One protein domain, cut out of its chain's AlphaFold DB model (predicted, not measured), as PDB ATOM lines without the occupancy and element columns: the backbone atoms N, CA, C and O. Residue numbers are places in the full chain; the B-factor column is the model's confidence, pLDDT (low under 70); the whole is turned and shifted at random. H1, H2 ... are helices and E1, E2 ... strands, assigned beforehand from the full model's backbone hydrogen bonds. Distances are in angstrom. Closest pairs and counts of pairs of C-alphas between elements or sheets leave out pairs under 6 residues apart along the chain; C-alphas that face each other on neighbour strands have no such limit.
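This is residues 15 to 160 of the 160 residues of an uncharacterized protein of Verrucomicrobiales bacterium (UniProt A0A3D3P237). One very long helix, H1, makes the length of this model: residues 15 to 37 stick out alone as an arm, and the rest of H1 runs along one side of a compact head, where five short helices, H2 to H6, and a small strand hairpin, E1 and E2, are gathered. H6 crosses H1, the hairpin lies beside H1 next to H6, and H2 and H4 sit near the far end of H1. The printed part has 146 residues, with six named helices and then two strands along the chain, H1 H2 H3 H4 H5 H6 E1 E2; the sheet, order E1 - E2, is antiparallel and the class is mostly helix. The whole is loose, with a radius of gyration of the C-alphas of 21.1 A, and spans 83 by 31 by 22 A.

Begin at the hairpin of E1, residues 140 to 143, and E2, residues 156 to 159: they are antiparallel at 149 degrees, with N 141 and O 158 within hydrogen-bond range at 2.8 A and N 156 and O 143 at 2.9 A. Look next at H1, residues 15 to 64, where the C-alphas of Gln 50 and Leu 157, its closest pair with E2, are 7.0 A apart. H6, residues 133 to 138, touches H1 at residues 39 to 46 alone, opposite ways at a steep tilt of 67 degrees; the closest C-alphas, of Asn 42 and Ala 134, are 4.6 A apart. H5, residues 114 to 123, is near H1, with 5 pairs of C-alphas within 10 A. H3, residues 89 to 94, is near H5, with 7 such pairs. H2, residues 76 to 85, is close to H1 but not clearly touching, the closest C-alphas, of Gln 64 and Ile 79, being 6.8 A apart. H4, residues 105 to 109, is likewise close to H1 but not clearly touching, at 6.6 A between the C-alphas of Ala 63 and Ser 106. H2 and H4 are apart. In H1, H2, H3, H4 and H6 every O i to N i+4 pair is within hydrogen-bond range; in H5, 5 of 6 are.

Find C-alpha 15 at (373.794, 327.756, 228.725); from there H1 runs 72.5 A to C-alpha 64 at (366.735, 347.649, 298.042). H2 measures 14.1 A and H5 14.4 A, first to last C-alpha. E1 measures 10.0 A, and E2, 9.9 A, ends at C-alpha 159 at (359.499, 348.414, 268.160).

The two C-alphas farthest apart, of Glu 15 and Thr 70, are 83.4 A apart. Without residues 15 to 37, which stand free, the body spans 49 by 31 by 22 A. The links H1 to H2 and E1 to E2 are long. The printed part has no cut, and no printed residue is under 70 in pLDDT.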
ATOM      1  N   GLU A  15     373.554 328.474 227.473       89.19
ATOM      2  CA  GLU A  15     373.794 327.756 228.725       89.19
ATOM      3  C   GLU A  15     374.257 328.727 229.822       89.19
ATOM      4  O   GLU A  15     373.714 328.702 230.922       89.19
ATOM      5  N   ALA A  16     375.171 329.656 229.508       90.75
ATOM      6  CA  ALA A  16     375.686 330.642 230.462       90.75
ATOM      7  C   ALA A  16     374.579 331.558 230.995       90.75
ATOM      8  O   ALA A  16     374.463 331.756 232.206       90.75
ATOM      9  N   VAL A  17     373.738 332.086 230.103       93.38
ATOM     10  CA  VAL A  17     372.615 332.956 230.478       93.38
ATOM     11  C   VAL A  17     371.612 332.199 231.347       93.38
ATOM     12  O   VAL A  17     371.166 332.729 232.365       93.38
ATOM     13  N   PHE A  18     371.296 330.950 230.999       93.62
ATOM     14  CA  PHE A  18     370.359 330.142 231.772       93.62
ATOM     15  C   PHE A  18     370.905 329.794 233.165       93.62
ATOM     16  O   PHE A  18     370.184 329.905 234.157       93.62
ATOM     17  N   THR A  19     372.191 329.453 233.272       94.69
ATOM     18  CA  THR A  19     372.841 329.200 234.562       94.69
ATOM     19  C   THR A  19     372.832 330.441 235.453       94.69
ATOM     20  O   THR A  19     372.454 330.343 236.619       94.69
ATOM     21  N   ILE A  20     373.184 331.613 234.918       94.44
ATOM     22  CA  ILE A  20     373.166 332.868 235.685       94.44
ATOM     23  C   ILE A  20     371.739 333.211 236.127       94.44
ATOM     24  O   ILE A  20     371.544 333.615 237.272       94.44
ATOM     25  N   ALA A  21     370.738 333.000 235.266       96.19
ATOM     26  CA  ALA A  21     369.338 333.227 235.614       96.19
ATOM     27  C   ALA A  21     368.877 332.323 236.770       96.19
ATOM     28  O   ALA A  21     368.289 332.815 237.734       96.19
ATOM     29  N   ILE A  22     369.192 331.022 236.725       95.38
ATOM     30  CA  ILE A  22     368.847 330.086 237.804       95.38
ATOM     31  C   ILE A  22     369.561 330.458 239.104       95.38
ATOM     32  O   ILE A  22     368.917 330.514 240.153       95.38
ATOM     33  N   ILE A  23     370.868 330.735 239.049       95.94
ATOM     34  CA  ILE A  23     371.635 331.139 240.235       95.94
ATOM     35  C   ILE A  23     371.047 332.426 240.818       95.94
ATOM     36  O   ILE A  23     370.813 332.481 242.018       95.94
ATOM     37  N   GLY A  24     370.726 333.420 239.986       96.62
ATOM     38  CA  GLY A  24     370.124 334.676 240.432       96.62
ATOM     39  C   GLY A  24     368.804 334.475 241.181       96.62
ATOM     40  O   GLY A  24     368.625 335.025 242.270       96.62
ATOM     41  N   ILE A  25     367.907 333.637 240.649       95.62
ATOM     42  CA  ILE A  25     366.626 333.318 241.298       95.62
ATOM     43  C   ILE A  25     366.861 332.584 242.625       95.62
ATOM     44  O   ILE A  25     366.311 332.978 243.656       95.62
ATOM     45  N   MET A  26     367.709 331.552 242.629       96.56
ATOM     46  CA  MET A  26     367.994 330.769 243.835       96.56
ATOM     47  C   MET A  26     368.673 331.610 244.920       96.56
ATOM     48  O   MET A  26     368.305 331.511 246.090       96.56
ATOM     49  N   SER A  27     369.615 332.481 244.549       95.56
ATOM     50  CA  SER A  27     370.280 333.398 245.475       95.56
ATOM     51  C   SER A  27     369.298 334.380 246.105       95.56
ATOM     52  O   SER A  27     369.355 334.585 247.315       95.56
ATOM     53  N   ALA A  28     368.358 334.941 245.338       94.38
ATOM     54  CA  ALA A  28     367.351 335.850 245.882       94.38
ATOM     55  C   ALA A  28     366.460 335.164 246.939       94.38
ATOM     56  O   ALA A  28     366.198 335.735 248.005       94.38
ATOM     57  N   LEU A  29     366.046 333.916 246.689       94.00
ATOM     58  CA  LEU A  29     365.254 333.133 247.644       94.00
ATOM     59  C   LEU A  29     366.066 332.758 248.891       94.00
ATOM     60  O   LEU A  29     365.577 332.914 250.011       94.00
ATOM     61  N   ALA A  30     367.317 332.327 248.711       93.62
ATOM     62  CA  ALA A  30     368.207 331.969 249.812       93.62
ATOM     63  C   ALA A  30     368.489 333.166 250.734       93.62
ATOM     64  O   ALA A  30     368.359 333.050 251.952       93.62
ATOM     65  N   VAL A  31     368.800 334.338 250.168       92.88
ATOM     66  CA  VAL A  31     369.010 335.579 250.933       92.88
ATOM     67  C   VAL A  31     367.755 335.956 251.719       92.88
ATOM     68  O   VAL A  31     367.850 336.314 252.892       92.88
ATOM     69  N   SER A  32     366.574 335.832 251.109       91.12
ATOM     70  CA  SER A  32     365.304 336.137 251.779       91.12
ATOM     71  C   SER A  32     365.052 335.208 252.972       91.12
ATOM     72  O   SER A  32     364.707 335.675 254.058       91.12
ATOM     73  N   ALA A  33     365.278 333.903 252.801       91.25
ATOM     74  CA  ALA A  33     365.121 332.921 253.871       91.25
ATOM     75  C   ALA A  33     366.090 333.185 255.037       91.25
ATOM     76  O   ALA A  33     365.664 333.230 256.192       91.25
ATOM     77  N   ILE A  34     367.368 333.438 254.734       92.44
ATOM     78  CA  ILE A  34     368.390 333.757 255.741       92.44
ATOM     79  C   ILE A  34     368.050 335.064 256.461       92.44
ATOM     80  O   ILE A  34     368.134 335.124 257.684       92.44
ATOM     81  N   SER A  35     367.618 336.103 255.737       90.44
ATOM     82  CA  SER A  35     367.251 337.382 256.353       90.44
ATOM     83  C   SER A  35     366.066 337.246 257.309       90.44
ATOM     84  O   SER A  35     366.050 337.930 258.332       90.44
ATOM     85  N   ASN A  36     365.074 336.417 256.982       89.88
ATOM     86  CA  ASN A  36     363.938 336.175 257.868       89.88
ATOM     87  C   ASN A  36     364.379 335.386 259.105       89.88
ATOM     88  O   ASN A  36     364.114 335.823 260.224       89.88
ATOM     89  N   GLY A  37     365.156 334.315 258.912       90.19
ATOM     90  CA  GLY A  37     365.718 333.536 260.017       90.19
ATOM     91  C   GLY A  37     366.582 334.379 260.960       90.19
ATOM     92  O   GLY A  37     366.454 334.273 262.176       90.19
ATOM     93  N   ALA A  38     367.402 335.284 260.418       90.56
ATOM     94  CA  ALA A  38     368.217 336.200 261.212       90.56
ATOM     95  C   ALA A  38     367.364 337.175 262.044       90.56
ATOM     96  O   ALA A  38     367.667 337.412 263.211       90.56
ATOM     97  N   ARG A  39     366.273 337.720 261.486       90.94
ATOM     98  CA  ARG A  39     365.353 338.593 262.241       90.94
ATOM     99  C   ARG A  39     364.636 337.842 263.355       90.94
ATOM    100  O   ARG A  39     364.479 338.395 264.442       90.94
ATOM    101  N   ASP A  40     364.220 336.608 263.106       92.19
ATOM    102  CA  ASP A  40     363.550 335.798 264.122       92.19
ATOM    103  C   ASP A  40     364.513 335.401 265.243       92.19
ATOM    104  O   ASP A  40     364.172 335.547 266.417       92.19
ATOM    105  N   ALA A  41     365.751 335.026 264.907       93.44
ATOM    106  CA  ALA A  41     366.805 334.804 265.893       93.44
ATOM    107  C   ALA A  41     367.055 336.064 266.741       93.44
ATOM    108  O   ALA A  41     367.050 335.993 267.970       93.44
ATOM    109  N   ASN A  42     367.172 337.233 266.103       94.50
ATOM    110  CA  ASN A  42     367.335 338.512 266.797       94.50
ATOM    111  C   ASN A  42     366.165 338.816 267.744       94.50
ATOM    112  O   ASN A  42     366.392 339.272 268.862       94.50
ATOM    113  N   ARG A  43     364.921 338.516 267.352       93.12
ATOM    114  CA  ARG A  43     363.734 338.677 268.213       93.12
ATOM    115  C   ARG A  43     363.749 337.741 269.419       93.12
ATOM    116  O   ARG A  43     363.332 338.146 270.502       93.12
ATOM    117  N   VAL A  44     364.209 336.502 269.253       95.06
ATOM    118  CA  VAL A  44     364.350 335.557 270.373       95.06
ATOM    119  C   VAL A  44     365.405 336.060 271.356       95.06
ATOM    120  O   VAL A  44     365.129 336.134 272.552       95.06
ATOM    121  N   VAL A  45     366.568 336.488 270.859       94.06
ATOM    122  CA  VAL A  45     367.636 337.046 271.702       94.06
ATOM    123  C   VAL A  45     367.187 338.340 272.388       94.06
ATOM    124  O   VAL A  45     367.426 338.507 273.581       94.06
ATOM    125  N   ALA A  46     366.466 339.225 271.696       93.88
ATOM    126  CA  ALA A  46     365.897 340.438 272.287       93.88
ATOM    127  C   ALA A  46     364.947 340.128 273.458       93.88
ATOM    128  O   ALA A  46     365.009 340.781 274.499       93.88
ATOM    129  N   ARG A  47     364.108 339.090 273.334       94.62
ATOM    130  CA  ARG A  47     363.235 338.630 274.429       94.62
ATOM    131  C   ARG A  47     364.022 338.029 275.592       94.62
ATOM    132  O   ARG A  47     363.661 338.258 276.742       94.62
ATOM    133  N   GLN A  48     365.096 337.293 275.315       94.69
ATOM    134  CA  GLN A  48     365.990 336.782 276.360       94.69
ATOM    135  C   GLN A  48     366.678 337.927 277.111       94.69
ATOM    136  O   GLN A  48     366.728 337.914 278.336       94.69
ATOM    137  N   GLN A  49     367.141 338.951 276.393       94.00
ATOM    138  CA  GLN A  49     367.729 340.155 276.981       94.00
ATOM    139  C   GLN A  49     366.719 340.942 277.824       94.00
ATOM    140  O   GLN A  49     367.061 341.397 278.913       94.00
ATOM    141  N   GLN A  50     365.467 341.053 277.367       95.00
ATOM    142  CA  GLN A  50     364.383 341.634 278.161       95.00
ATOM    143  C   GLN A  50     364.168 340.852 279.463       95.00
ATOM    144  O   GLN A  50     364.063 341.461 280.522       95.00
ATOM    145  N   ALA A  51     364.128 339.517 279.399       94.44
ATOM    146  CA  ALA A  51     363.955 338.670 280.578       94.44
ATOM    147  C   ALA A  51     365.135 338.789 281.555       94.44
ATOM    148  O   ALA A  51     364.916 338.908 282.757       94.44
ATOM    149  N   ALA A  52     366.371 338.832 281.049       93.12
ATOM    150  CA  ALA A  52     367.564 339.031 281.868       93.12
ATOM    151  C   ALA A  52     367.538 340.384 282.601       93.12
ATOM    152  O   ALA A  52     367.822 340.445 283.794       93.12
ATOM    153  N   LEU A  53     367.136 341.461 281.915       94.69
ATOM    154  CA  LEU A  53     366.972 342.774 282.543       94.69
ATOM    155  C   LEU A  53     365.806 342.813 283.530       94.69
ATOM    156  O   LEU A  53     365.910 343.466 284.564       94.69
ATOM    157  N   GLN A  54     364.704 342.127 283.226       95.50
ATOM    158  CA  GLN A  54     363.555 342.042 284.123       95.50
ATOM    159  C   GLN A  54     363.932 341.337 285.428       95.50
ATOM    160  O   GLN A  54     363.541 341.797 286.500       95.50
ATOM    161  N   GLU A  55     364.715 340.263 285.342       94.50
ATOM    162  CA  GLU A  55     365.221 339.554 286.513       94.50
ATOM    163  C   GLU A  55     366.205 340.421 287.304       94.50
ATOM    164  O   GLU A  55     366.035 340.590 288.508       94.50
ATOM    165  N   ALA A  56     367.167 341.065 286.634       94.00
ATOM    166  CA  ALA A  56     368.099 341.987 287.284       94.00
ATOM    167  C   ALA A  56     367.364 343.111 288.034       94.00
ATOM    168  O   ALA A  56     367.707 343.443 289.169       94.00
ATOM    169  N   LEU A  57     366.311 343.667 287.429       94.69
ATOM    170  CA  LEU A  57     365.486 344.705 288.037       94.69
ATOM    171  C   LEU A  57     364.694 344.182 289.241       94.69
ATOM    172  O   LEU A  57     364.608 344.866 290.259       94.69
ATOM    173  N   HIS A  58     364.153 342.966 289.161       93.31
ATOM    174  CA  HIS A  58     363.470 342.330 290.283       93.31
ATOM    175  C   HIS A  58     364.425 342.078 291.460       93.31
ATOM    176  O   HIS A  58     364.111 342.448 292.595       93.31
ATOM    177  N   VAL A  59     365.617 341.536 291.196       92.81
ATOM    178  CA  VAL A  59     366.647 341.313 292.221       92.81
ATOM    179  C   VAL A  59     367.121 342.640 292.822       92.81
ATOM    180  O   VAL A  59     367.270 342.727 294.041       92.81
ATOM    181  N   TRP A  60     367.277 343.695 292.014       92.94
ATOM    182  CA  TRP A  60     367.597 345.041 292.505       92.94
ATOM    183  C   TRP A  60     366.538 345.564 293.485       92.94
ATOM    184  O   TRP A  60     366.885 346.012 294.581       92.94
ATOM    185  N   VAL A  61     365.245 345.453 293.152       92.44
ATOM    186  CA  VAL A  61     364.162 345.862 294.069       92.44
ATOM    187  C   VAL A  61     364.240 345.075 295.374       92.44
ATOM    188  O   VAL A  61     364.114 345.666 296.448       92.44
ATOM    189  N   MET A  62     364.467 343.760 295.299       90.88
ATOM    190  CA  MET A  62     364.590 342.905 296.481       90.88
ATOM    191  C   MET A  62     365.786 343.293 297.354       90.88
ATOM    192  O   MET A  62     365.634 343.380 298.573       90.88
ATOM    193  N   ALA A  63     366.940 343.608 296.761       90.06
ATOM    194  CA  ALA A  63     368.105 344.102 297.496       90.06
ATOM    195  C   ALA A  63     367.817 345.447 298.184       90.06
ATOM    196  O   ALA A  63     368.187 345.654 299.339       90.06
ATOM    197  N   GLN A  64     367.055 346.322 297.525       89.62
ATOM    198  CA  GLN A  64     366.735 347.649 298.042       89.62
ATOM    199  C   GLN A  64     365.689 347.646 299.176       89.62
ATOM    200  O   GLN A  64     365.532 348.663 299.861       89.62
ATOM    201  N   THR A  65     365.011 346.514 299.434       89.56
ATOM    202  CA  THR A  65     364.061 346.359 300.560       89.56
ATOM    203  C   THR A  65     364.698 346.595 301.922       89.56
ATOM    204  O   THR A  65     363.994 346.925 302.876       89.56
ATOM    205  N   ARG A  66     366.023 346.473 302.034       86.38
ATOM    206  CA  ARG A  66     366.772 346.852 303.229       86.38
ATOM    207  C   ARG A  66     367.684 348.023 302.909       86.38
ATOM    208  O   ARG A  66     368.387 348.042 301.908       86.38
ATOM    209  N   ASN A  67     367.690 349.021 303.784       84.81
ATOM    210  CA  ASN A  67     368.658 350.098 303.700       84.81
ATOM    211  C   ASN A  67     370.055 349.552 304.034       84.81
ATOM    212  O   ASN A  67     370.279 349.091 305.150       84.81
ATOM    213  N   ALA A  68     370.999 349.650 303.100       79.06
ATOM    214  CA  ALA A  68     372.365 349.160 303.300       79.06
ATOM    215  C   ALA A  68     373.136 349.877 304.428       79.06
ATOM    216  O   ALA A  68     374.106 349.336 304.947       79.06
ATOM    217  N   THR A  69     372.718 351.087 304.814       79.56
ATOM    218  CA  THR A  69     373.369 351.889 305.864       79.56
ATOM    219  C   THR A  69     372.727 351.675 307.233       79.56
ATOM    220  O   THR A  69     373.433 351.515 308.223       79.56
ATOM    221  N   THR A  70     371.392 351.672 307.312       83.69
ATOM    222  CA  THR A  70     370.670 351.575 308.597       83.69
ATOM    223  C   THR A  70     370.166 350.170 308.917       83.69
ATOM    224  O   THR A  70     369.709 349.922 310.029       83.69
ATOM    225  N   GLY A  71     370.187 349.250 307.948       81.44
ATOM    226  CA  GLY A  71     369.622 347.902 308.066       81.44
ATOM    227  C   GLY A  71     368.090 347.859 308.158       81.44
ATOM    228  O   GLY A  71     367.512 346.773 308.236       81.44
ATOM    229  N   GLN A  72     367.423 349.018 308.151       86.69
ATOM    230  CA  GLN A  72     365.972 349.124 308.273       86.69
ATOM    231  C   GLN A  72     365.271 348.681 306.989       86.69
ATOM    232  O   GLN A  72     365.760 348.917 305.882       86.69
ATOM    233  N   VAL A  73     364.100 348.064 307.147       87.69
ATOM    234  CA  VAL A  73     363.240 347.689 306.021       87.69
ATOM    235  C   VAL A  73     362.627 348.954 305.421       87.69
ATOM    236  O   VAL A  73     362.018 349.750 306.134       87.69
ATOM    237  N   GLN A  74     362.793 349.139 304.114       89.44
ATOM    238  CA  GLN A  74     362.187 350.227 303.356       89.44
ATOM    239  C   GLN A  74     360.894 349.756 302.690       89.44
ATOM    240  O   GLN A  74     360.812 348.647 302.165       89.44
ATOM    241  N   GLY A  75     359.880 350.623 302.679       89.38
ATOM    242  CA  GLY A  75     358.656 350.372 301.924       89.38
ATOM    243  C   GLY A  75     358.880 350.515 300.416       89.38
ATOM    244  O   GLY A  75     359.640 351.380 299.977       89.38
ATOM    245  N   LEU A  76     358.151 349.725 299.619       90.44
ATOM    246  CA  LEU A  76     358.215 349.757 298.149       90.44
ATOM    247  C   LEU A  76     357.983 351.163 297.570       90.44
ATOM    248  O   LEU A  76     358.608 351.524 296.579       90.44
ATOM    249  N   GLY A  77     357.153 351.991 298.216       90.44
ATOM    250  CA  GLY A  77     356.920 353.377 297.796       90.44
ATOM    251  C   GLY A  77     358.178 354.259 297.831       90.44
ATOM    252  O   GLY A  77     358.360 355.086 296.941       90.44
ATOM    253  N   SER A  78     359.075 354.051 298.802       91.38
ATOM    254  CA  SER A  78     360.357 354.771 298.885       91.38
ATOM    255  C   SER A  78     361.305 354.334 297.770       91.38
ATOM    256  O   SER A  78     361.891 355.165 297.083       91.38
ATOM    257  N   ILE A  79     361.399 353.022 297.540       92.31
ATOM    258  CA  ILE A  79     362.223 352.439 296.471       92.31
ATOM    259  C   ILE A  79     361.749 352.946 295.108       92.31
ATOM    260  O   ILE A  79     362.550 353.376 294.277       92.31
ATOM    261  N   ARG A  80     360.429 352.970 294.907       94.19
ATOM    262  CA  ARG A  80     359.793 353.517 293.712       94.19
ATOM    263  C   ARG A  80     360.095 354.994 293.520       94.19
ATOM    264  O   ARG A  80     360.380 355.395 292.396       94.19
ATOM    265  N   ALA A  81     360.053 355.800 294.580       93.12
ATOM    266  CA  ALA A  81     360.405 357.214 294.497       93.12
ATOM    267  C   ALA A  81     361.859 357.404 294.036       93.12
ATOM    268  O   ALA A  81     362.100 358.187 293.120       93.12
ATOM    269  N   THR A  82     362.803 356.629 294.582       92.25
ATOM    270  CA  THR A  82     364.212 356.642 294.151       92.25
ATOM    271  C   THR A  82     364.370 356.223 292.689       92.25
ATOM    272  O   THR A  82     365.062 356.894 291.928       92.25
ATOM    273  N   TYR A  83     363.696 355.151 292.266       93.88
ATOM    274  CA  TYR A  83     363.727 354.686 290.877       93.88
ATOM    275  C   TYR A  83     363.129 355.718 289.903       93.88
ATOM    276  O   TYR A  83     363.695 355.993 288.844       93.88
ATOM    277  N   ASN A  84     362.001 356.332 290.266       95.25
ATOM    278  CA  ASN A  84     361.315 357.324 289.437       95.25
ATOM    279  C   ASN A  84     362.006 358.694 289.429       95.25
ATOM    280  O   ASN A  84     361.807 359.446 288.476       95.25
ATOM    281  N   ALA A  85     362.828 359.009 290.436       95.06
ATOM    282  CA  ALA A  85     363.671 360.205 290.439       95.06
ATOM    283  C   ALA A  85     364.708 360.186 289.301       95.06
ATOM    284  O   ALA A  85     365.164 361.238 288.854       95.06
ATOM    285  N   LEU A  86     365.051 358.999 288.792       94.19
ATOM    286  CA  LEU A  86     365.855 358.839 287.588       94.19
ATOM    287  C   LEU A  86     364.956 359.037 286.365       94.19
ATOM    288  O   LEU A  86     364.046 358.245 286.114       94.19
ATOM    289  N   ALA A  87     365.197 360.110 285.614       89.12
ATOM    290  CA  ALA A  87     364.333 360.511 284.503       89.12
ATOM    291  C   ALA A  87     364.536 359.673 283.230       89.12
ATOM    292  O   ALA A  87     363.612 359.542 282.432       89.12
ATOM    293  N   THR A  88     365.726 359.100 283.044       92.69
ATOM    294  CA  THR A  88     366.127 358.432 281.802       92.69
ATOM    295  C   THR A  88     366.250 356.924 281.981       92.69
ATOM    296  O   THR A  88     366.581 356.424 283.061       92.69
ATOM    297  N   THR A  89     366.016 356.184 280.895       92.69
ATOM    298  CA  THR A  89     366.207 354.729 280.863       92.69
ATOM    299  C   THR A  89     367.652 354.364 281.207       92.69
ATOM    300  O   THR A  89     367.873 353.432 281.972       92.69
ATOM    301  N   SER A  90     368.642 355.103 280.700       91.62
ATOM    302  CA  SER A  90     370.060 354.844 280.972       91.62
ATOM    303  C   SER A  90     370.422 355.050 282.443       91.62
ATOM    304  O   SER A  90     371.159 354.244 283.005       91.62
ATOM    305  N   ALA A  91     369.866 356.072 283.102       92.44
ATOM    306  CA  ALA A  91     370.082 356.280 284.531       92.44
ATOM    307  C   ALA A  91     369.472 355.143 285.362       92.44
ATOM    308  O   ALA A  91     370.113 354.650 286.288       92.44
ATOM    309  N   ARG A  92     368.268 354.679 284.999       94.12
ATOM    310  CA  ARG A  92     367.627 353.509 285.627       94.12
ATOM    311  C   ARG A  92     368.413 352.228 285.376       94.12
ATOM    312  O   ARG A  92     368.569 351.429 286.288       94.12
ATOM    313  N   PHE A  93     368.947 352.056 284.170       93.56
ATOM    314  CA  PHE A  93     369.806 350.930 283.824       93.56
ATOM    315  C   PHE A  93     371.074 350.916 284.676       93.56
ATOM    316  O   PHE A  93     371.433 349.861 285.182       93.56
ATOM    317  N   ASN A  94     371.680 352.082 284.931       91.81
ATOM    318  CA  ASN A  94     372.882 352.221 285.758       91.81
ATOM    319  C   ASN A  94     372.719 351.684 287.196       91.81
ATOM    320  O   ASN A  94     373.711 351.359 287.837       91.81
ATOM    321  N   LEU A  95     371.485 351.554 287.702       91.00
ATOM    322  CA  LEU A  95     371.206 350.906 288.991       91.00
ATOM    323  C   LEU A  95     371.498 349.399 288.991       91.00
ATOM    324  O   LEU A  95     371.717 348.816 290.050       91.00
ATOM    325  N   LEU A  96     371.456 348.770 287.816       92.75
ATOM    326  CA  LEU A  96     371.642 347.332 287.637       92.75
ATOM    327  C   LEU A  96     373.117 346.962 287.432       92.75
ATOM    328  O   LEU A  96     373.478 345.790 287.553       92.75
ATOM    329  N   LEU A  97     373.963 347.946 287.113       91.44
ATOM    330  CA  LEU A  97     375.383 347.735 286.856       91.44
ATOM    331  C   LEU A  97     376.157 347.531 288.164       91.44
ATOM    332  O   LEU A  97     375.780 348.084 289.202       91.44
ATOM    333  N   PRO A  98     377.276 346.791 288.117       87.38
ATOM    334  CA  PRO A  98     378.213 346.729 289.230       87.38
ATOM    335  C   PRO A  98     378.769 348.117 289.567       87.38
ATOM    336  O   PRO A  98     379.313 348.814 288.712       87.38
ATOM    337  N   ASN A  99     378.671 348.510 290.836       86.50
ATOM    338  CA  ASN A  99     379.260 349.739 291.356       86.50
ATOM    339  C   ASN A  99     380.225 349.412 292.508       86.50
ATOM    340  O   ASN A  99     379.796 349.330 293.664       86.50
ATOM    341  N   PRO A 100     381.536 349.270 292.242       82.88
ATOM    342  CA  PRO A 100     382.506 348.839 293.251       82.88
ATOM    343  C   PRO A 100     382.650 349.826 294.419       82.88
ATOM    344  O   PRO A 100     383.121 349.447 295.491       82.88
ATOM    345  N   SER A 101     382.233 351.081 294.237       84.88
ATOM    346  CA  SER A 101     382.267 352.122 295.268       84.88
ATOM    347  C   SER A 101     380.994 352.180 296.120       84.88
ATOM    348  O   SER A 101     380.931 352.976 297.057       84.88
ATOM    349  N   ALA A 102     379.973 351.370 295.821       84.19
ATOM    350  CA  ALA A 102     378.725 351.371 296.573       84.19
ATOM    351  C   ALA A 102     378.920 350.838 298.000       84.19
ATOM    352  O   ALA A 102     379.636 349.866 298.238       84.19
ATOM    353  N   VAL A 103     378.236 351.447 298.973       81.38
ATOM    354  CA  VAL A 103     378.226 350.949 300.361       81.38
ATOM    355  C   VAL A 103     377.541 349.582 300.432       81.38
ATOM    356  O   VAL A 103     378.017 348.704 301.149       81.38
ATOM    357  N   ASP A 104     376.488 349.384 299.642       81.38
ATOM    358  CA  ASP A 104     375.749 348.127 299.537       81.38
ATOM    359  C   ASP A 104     376.552 347.040 298.805       81.38
ATOM    360  O   ASP A 104     377.012 347.243 297.683       81.38
ATOM    361  N   VAL A 105     376.690 345.869 299.431       83.25
ATOM    362  CA  VAL A 105     377.408 344.713 298.871       83.25
ATOM    363  C   VAL A 105     376.727 344.199 297.602       83.25
ATOM    364  O   VAL A 105     377.427 343.855 296.652       83.25
ATOM    365  N   SER A 106     375.391 344.199 297.547       84.31
ATOM    366  CA  SER A 106     374.643 343.751 296.365       84.31
ATOM    367  C   SER A 106     374.854 344.681 295.168       84.31
ATOM    368  O   SER A 106     375.016 344.222 294.041       84.31
ATOM    369  N   ALA A 107     374.951 345.990 295.411       84.50
ATOM    370  CA  ALA A 107     375.275 346.956 294.366       84.50
ATOM    371  C   ALA A 107     376.737 346.851 293.891       84.50
ATOM    372  O   ALA A 107     377.017 347.151 292.732       84.50
ATOM    373  N   ARG A 108     377.674 346.388 294.735       84.75
ATOM    374  CA  ARG A 108     379.075 346.166 294.321       84.75
ATOM    375  C   ARG A 108     379.221 345.046 293.304       84.75
ATOM    376  O   ARG A 108     379.982 345.207 292.357       84.75
ATOM    377  N   SER A 109     378.515 343.932 293.502       84.12
ATOM    378  CA  SER A 109     378.499 342.831 292.529       84.12
ATOM    379  C   SER A 109     377.701 343.171 291.273       84.12
ATOM    380  O   SER A 109     377.934 342.567 290.232       84.12
ATOM    381  N   GLY A 110     376.775 344.128 291.374       88.81
ATOM    382  CA  GLY A 110     375.789 344.404 290.340       88.81
ATOM    383  C   GLY A 110     374.691 343.345 290.301       88.81
ATOM    384  O   GLY A 110     374.740 342.325 290.992       88.81
ATOM    385  N   PHE A 111     373.681 343.622 289.482       91.44
ATOM    386  CA  PHE A 111     372.505 342.771 289.284       91.44
ATOM    387  C   PHE A 111     372.468 342.154 287.885       91.44
ATOM    388  O   PHE A 111     371.652 341.279 287.606       91.44
ATOM    389  N   LEU A 112     373.362 342.611 287.012       91.44
ATOM    390  CA  LEU A 112     373.564 342.117 285.664       91.44
ATOM    391  C   LEU A 112     375.013 341.645 285.516       91.44
ATOM    392  O   LEU A 112     375.924 342.250 286.079       91.44
ATOM    393  N   ASP A 113     375.226 340.592 284.729       88.06
ATOM    394  CA  ASP A 113     376.577 340.163 284.371       88.06
ATOM    395  C   ASP A 113     377.317 341.260 283.589       88.06
ATOM    396  O   ASP A 113     376.727 341.917 282.722       88.06
ATOM    397  N   GLN A 114     378.617 341.416 283.859       86.75
ATOM    398  CA  GLN A 114     379.454 342.463 283.266       86.75
ATOM    399  C   GLN A 114     379.435 342.414 281.734       86.75
ATOM    400  O   GLN A 114     379.259 343.444 281.093       86.75
ATOM    401  N   THR A 115     379.517 341.221 281.139       89.94
ATOM    402  CA  THR A 115     379.514 341.057 279.676       89.94
ATOM    403  C   THR A 115     378.200 341.538 279.070       89.94
ATOM    404  O   THR A 115     378.167 342.157 278.007       89.94
ATOM    405  N   THR A 116     377.090 341.256 279.757       89.50
ATOM    406  CA  THR A 116     375.765 341.698 279.314       89.50
ATOM    407  C   THR A 116     375.649 343.213 279.444       89.50
ATOM    408  O   THR A 116     375.149 343.861 278.526       89.50
ATOM    409  N   ALA A 117     376.141 343.786 280.546       90.19
ATOM    410  CA  ALA A 117     376.153 345.228 280.766       90.19
ATOM    411  C   ALA A 117     376.977 345.961 279.699       90.19
ATOM    412  O   ALA A 117     376.465 346.892 279.077       90.19
ATOM    413  N   ASP A 118     378.196 345.495 279.428       91.38
ATOM    414  CA  ASP A 118     379.090 346.068 278.420       91.38
ATOM    415  C   ASP A 118     378.441 346.058 277.035       91.38
ATOM    416  O   ASP A 118     378.466 347.061 276.324       91.38
ATOM    417  N   HIS A 119     377.752 344.968 276.684       91.81
ATOM    418  CA  HIS A 119     377.039 344.872 275.415       91.81
ATOM    419  C   HIS A 119     375.859 345.854 275.305       91.81
ATOM    420  O   HIS A 119     375.541 346.324 274.216       91.81
ATOM    421  N   PHE A 120     375.194 346.209 276.408       93.19
ATOM    422  CA  PHE A 120     374.202 347.289 276.387       93.19
ATOM    423  C   PHE A 120     374.859 348.665 276.272       93.19
ATOM    424  O   PHE A 120     374.358 349.511 275.531       93.19
ATOM    425  N   LEU A 121     375.966 348.894 276.980       91.44
ATOM    426  CA  LEU A 121     376.692 350.166 276.966       91.44
ATOM    427  C   LEU A 121     377.313 350.466 275.598       91.44
ATOM    428  O   LEU A 121     377.273 351.608 275.152       91.44
ATOM    429  N   GLU A 122     377.832 349.450 274.908       93.31
ATOM    430  CA  GLU A 122     378.443 349.593 273.584       93.31
ATOM    431  C   GLU A 122     377.425 350.034 272.519       93.31
ATOM    432  O   GLU A 122     377.720 350.877 271.672       93.31
ATOM    433  N   TYR A 123     376.205 349.492 272.565       92.00
ATOM    434  CA  TYR A 123     375.184 349.728 271.538       92.00
ATOM    435  C   TYR A 123     374.207 350.855 271.888       92.00
ATOM    436  O   TYR A 123     373.482 351.342 271.014       92.00
ATOM    437  N   THR A 124     374.160 351.278 273.151       91.31
ATOM    438  CA  THR A 124     373.280 352.353 273.610       91.31
ATOM    439  C   THR A 124     373.975 353.704 273.483       91.31
ATOM    440  O   THR A 124     374.818 354.067 274.292       91.31
ATOM    441  N   THR A 125     373.580 354.490 272.481       85.50
ATOM    442  CA  THR A 125     374.153 355.824 272.223       85.50
ATOM    443  C   THR A 125     373.333 356.982 272.798       85.50
ATOM    444  O   THR A 125     373.814 358.111 272.841       85.50
ATOM    445  N   GLY A 126     372.093 356.727 273.227       88.00
ATOM    446  CA  GLY A 126     371.180 357.725 273.796       88.00
ATOM    447  C   GLY A 126     370.792 357.417 275.241       88.00
ATOM    448  O   GLY A 126     371.183 356.400 275.805       88.00
ATOM    449  N   THR A 127     369.985 358.286 275.850       89.88
ATOM    450  CA  THR A 127     369.580 358.143 277.260       89.88
ATOM    451  C   THR A 127     368.275 357.378 277.459       89.88
ATOM    452  O   THR A 127     368.055 356.803 278.522       89.88
ATOM    453  N   ASP A 128     367.407 357.337 276.448       90.44
ATOM    454  CA  ASP A 128     366.026 356.866 276.634       90.44
ATOM    455  C   ASP A 128     365.776 355.458 276.087       90.44
ATOM    456  O   ASP A 128     364.759 354.844 276.413       90.44
ATOM    457  N   ARG A 129     366.708 354.922 275.290       92.81
ATOM    458  CA  ARG A 129     366.578 353.627 274.611       92.81
ATOM    459  C   ARG A 129     367.796 352.764 274.880       92.81
ATOM    460  O   ARG A 129     368.896 353.159 274.514       92.81
ATOM    461  N   LEU A 130     367.590 351.573 275.431       93.12
ATOM    462  CA  LEU A 130     368.629 350.554 275.535       93.12
ATOM    463  C   LEU A 130     368.650 349.723 274.259       93.12
ATOM    464  O   LEU A 130     367.611 349.238 273.796       93.12
ATOM    465  N   LYS A 131     369.842 349.557 273.696       93.94
ATOM    466  CA  LYS A 131     370.071 348.790 272.474       93.94
ATOM    467  C   LYS A 131     371.184 347.770 272.672       93.94
ATOM    468  O   LYS A 131     372.032 347.901 273.542       93.94
ATOM    469  N   THR A 132     371.138 346.753 271.823       93.81
ATOM    470  CA  THR A 132     372.132 345.690 271.640       93.81
ATOM    471  C   THR A 132     372.173 345.344 270.152       93.81
ATOM    472  O   THR A 132     371.270 345.745 269.406       93.81
ATOM    473  N   ALA A 133     373.149 344.550 269.704       92.25
ATOM    474  CA  ALA A 133     373.170 344.037 268.330       92.25
ATOM    475  C   ALA A 133     371.847 343.360 267.923       92.25
ATOM    476  O   ALA A 133     371.291 343.660 266.865       92.25
ATOM    477  N   ALA A 134     371.310 342.490 268.787       91.94
ATOM    478  CA  ALA A 134     370.069 341.763 268.529       91.94
ATOM    479  C   ALA A 134     368.851 342.696 268.462       91.94
ATOM    480  O   ALA A 134     368.052 342.598 267.533       91.94
ATOM    481  N   LEU A 135     368.734 343.644 269.398       93.06
ATOM    482  CA  LEU A 135     367.661 344.643 269.403       93.06
ATOM    483  C   LEU A 135     367.703 345.507 268.135       93.06
ATOM    484  O   LEU A 135     366.692 345.657 267.449       93.06
ATOM    485  N   SER A 136     368.891 345.977 267.748       92.62
ATOM    486  CA  SER A 136     369.078 346.769 266.529       92.62
ATOM    487  C   SER A 136     368.731 345.962 265.268       92.62
ATOM    488  O   SER A 136     368.003 346.437 264.395       92.62
ATOM    489  N   GLY A 137     369.155 344.695 265.204       90.44
ATOM    490  CA  GLY A 137     368.819 343.774 264.115       90.44
ATOM    491  C   GLY A 137     367.335 343.387 264.052       90.44
ATOM    492  O   GLY A 137     366.830 343.065 262.974       90.44
ATOM    493  N   ALA A 138     366.622 343.444 265.179       92.00
ATOM    494  CA  ALA A 138     365.180 343.229 265.264       92.00
ATOM    495  C   ALA A 138     364.348 344.503 265.018       92.00
ATOM    496  O   ALA A 138     363.126 344.390 264.904       92.00
ATOM    497  N   LYS A 139     364.982 345.684 264.904       92.56
ATOM    498  CA  LYS A 139     364.331 347.010 264.953       92.56
ATOM    499  C   LYS A 139     363.510 347.197 266.228       92.56
ATOM    500  O   LYS A 139     362.334 347.546 266.191       92.56
ATOM    501  N   GLN A 140     364.123 346.886 267.358       94.06
ATOM    502  CA  GLN A 140     363.523 347.010 268.675       94.06
ATOM    503  C   GLN A 140     364.490 347.720 269.618       94.06
ATOM    504  O   GLN A 140     365.696 347.784 269.379       94.06
ATOM    505  N   HIS A 141     363.959 348.236 270.713       94.94
ATOM    506  CA  HIS A 141     364.736 348.757 271.822       94.94
ATOM    507  C   HIS A 141     364.041 348.427 273.139       94.94
ATOM    508  O   HIS A 141     362.840 348.153 273.174       94.94
ATOM    509  N   LEU A 142     364.812 348.438 274.223       95.62
ATOM    510  CA  LEU A 142     364.275 348.277 275.566       95.62
ATOM    511  C   LEU A 142     364.154 349.638 276.247       95.62
ATOM    512  O   LEU A 142     365.030 350.499 276.110       95.62
ATOM    513  N   THR A 143     363.077 349.823 276.995       95.06
ATOM    514  CA  THR A 143     362.876 350.980 277.863       95.06
ATOM    515  C   THR A 143     362.591 350.520 279.286       95.06
ATOM    516  O   THR A 143     362.046 349.443 279.540       95.06
ATOM    517  N   LEU A 144     362.999 351.357 280.233       94.62
ATOM    518  CA  LEU A 144     362.741 351.191 281.655       94.62
ATOM    519  C   LEU A 144     361.764 352.304 282.039       94.62
ATOM    520  O   LEU A 144     362.222 353.371 282.447       94.62
ATOM    521  N   PRO A 145     360.443 352.134 281.832       94.00
ATOM    522  CA  PRO A 145     359.434 353.149 282.135       94.00
ATOM    523  C   PRO A 145     359.366 353.471 283.632       94.00
ATOM    524  O   PRO A 145     359.939 352.773 284.469       94.00
ATOM    525  N   ALA A 146     358.649 354.550 283.964       92.62
ATOM    526  CA  ALA A 146     358.405 354.920 285.352       92.62
ATOM    527  C   ALA A 146     357.577 353.830 286.042       92.62
ATOM    528  O   ALA A 146     356.557 353.372 285.515       92.62
ATOM    529  N   TRP A 147     358.014 353.434 287.231       94.12
ATOM    530  CA  TRP A 147     357.345 352.432 288.041       94.12
ATOM    531  C   TRP A 147     356.058 353.028 288.630       94.12
ATOM    532  O   TRP A 147     356.099 354.029 289.347       94.12
ATOM    533  N   GLN A 148     354.913 352.433 288.288       91.88
ATOM    534  CA  GLN A 148     353.584 352.840 288.756       91.88
ATOM    535  C   GLN A 148     353.255 352.297 290.151       91.88
ATOM    536  O   GLN A 148     353.891 351.363 290.638       91.88
ATOM    537  N   ASP A 149     352.260 352.895 290.807       89.19
ATOM    538  CA  ASP A 149     351.770 352.379 292.086       89.19
ATOM    539  C   ASP A 149     350.995 351.068 291.921       89.19
ATOM    540  O   ASP A 149     350.287 350.890 290.937       89.19
ATOM    541  N   GLY A 150     351.145 350.154 292.881       83.00
ATOM    542  CA  GLY A 150     350.482 348.845 292.891       83.00
ATOM    543  C   GLY A 150     351.140 347.731 292.066       83.00
ATOM    544  O   GLY A 150     350.807 346.573 292.295       83.00
ATOM    545  N   ASP A 151     352.094 348.043 291.184       87.00
ATOM    546  CA  ASP A 151     352.782 347.058 290.332       87.00
ATOM    547  C   ASP A 151     354.250 346.834 290.739       87.00
ATOM    548  O   ASP A 151     354.764 347.494 291.639       87.00
ATOM    549  N   LEU A 152     354.945 345.911 290.065       89.00
ATOM    550  CA  LEU A 152     356.412 345.804 290.057       89.00
ATOM    551  C   LEU A 152     356.995 346.578 288.860       89.00
ATOM    552  O   LEU A 152     356.311 346.746 287.845       89.00
ATOM    553  N   PRO A 153     358.252 347.053 288.931       93.12
ATOM    554  CA  PRO A 153     358.872 347.713 287.791       93.12
ATOM    555  C   PRO A 153     359.071 346.715 286.643       93.12
ATOM    556  O   PRO A 153     359.336 345.528 286.854       93.12
ATOM    557  N   ARG A 154     358.930 347.202 285.410       93.56
ATOM    558  CA  ARG A 154     358.948 346.369 284.205       93.56
ATOM    559  C   ARG A 154     359.916 346.896 283.161       93.56
ATOM    560  O   ARG A 154     360.131 348.102 283.070       93.56
ATOM    561  N   VAL A 155     360.438 345.984 282.353       95.12
ATOM    562  CA  VAL A 155     361.225 346.266 281.155       95.12
ATOM    563  C   VAL A 155     360.310 346.131 279.945       95.12
ATOM    564  O   VAL A 155     359.737 345.065 279.700       95.12
ATOM    565  N   GLU A 156     360.165 347.207 279.178       93.81
ATOM    566  CA  GLU A 156     359.320 347.234 277.986       93.81
ATOM    567  C   GLU A 156     360.163 347.026 276.726       93.81
ATOM    568  O   GLU A 156     361.188 347.674 276.536       93.81
ATOM    569  N   LEU A 157     359.716 346.116 275.857       94.81
ATOM    570  CA  LEU A 157     360.276 345.908 274.523       94.81
ATOM    571  C   LEU A 157     359.429 346.660 273.502       94.81
ATOM    572  O   LEU A 157     358.266 346.323 273.276       94.81
ATOM    573  N   VAL A 158     360.029 347.673 272.885       94.38
ATOM    574  CA  VAL A 158     359.369 348.608 271.976       94.38
ATOM    575  C   VAL A 158     359.935 348.422 270.571       94.38
ATOM    576  O   VAL A 158     361.139 348.250 270.396       94.38
ATOM    577  N   ASN A 159     359.068 348.438 269.559       91.81
ATOM    578  CA  ASN A 159     359.499 348.414 268.160       91.81
ATOM    579  C   ASN A 159     359.914 349.831 267.725       91.81
ATOM    580  O   ASN A 159     359.220 350.793 268.055       91.81
ATOM    581  N   ASP A 160     361.038 349.942 267.011       85.12
ATOM    582  CA  ASP A 160     361.518 351.183 266.378       85.12
ATOM    583  C   ASP A 160     360.734 351.532 265.100       85.12
ATOM    584  O   ASP A 160     360.287 350.600 264.383       85.12
TER     585      ASP A 160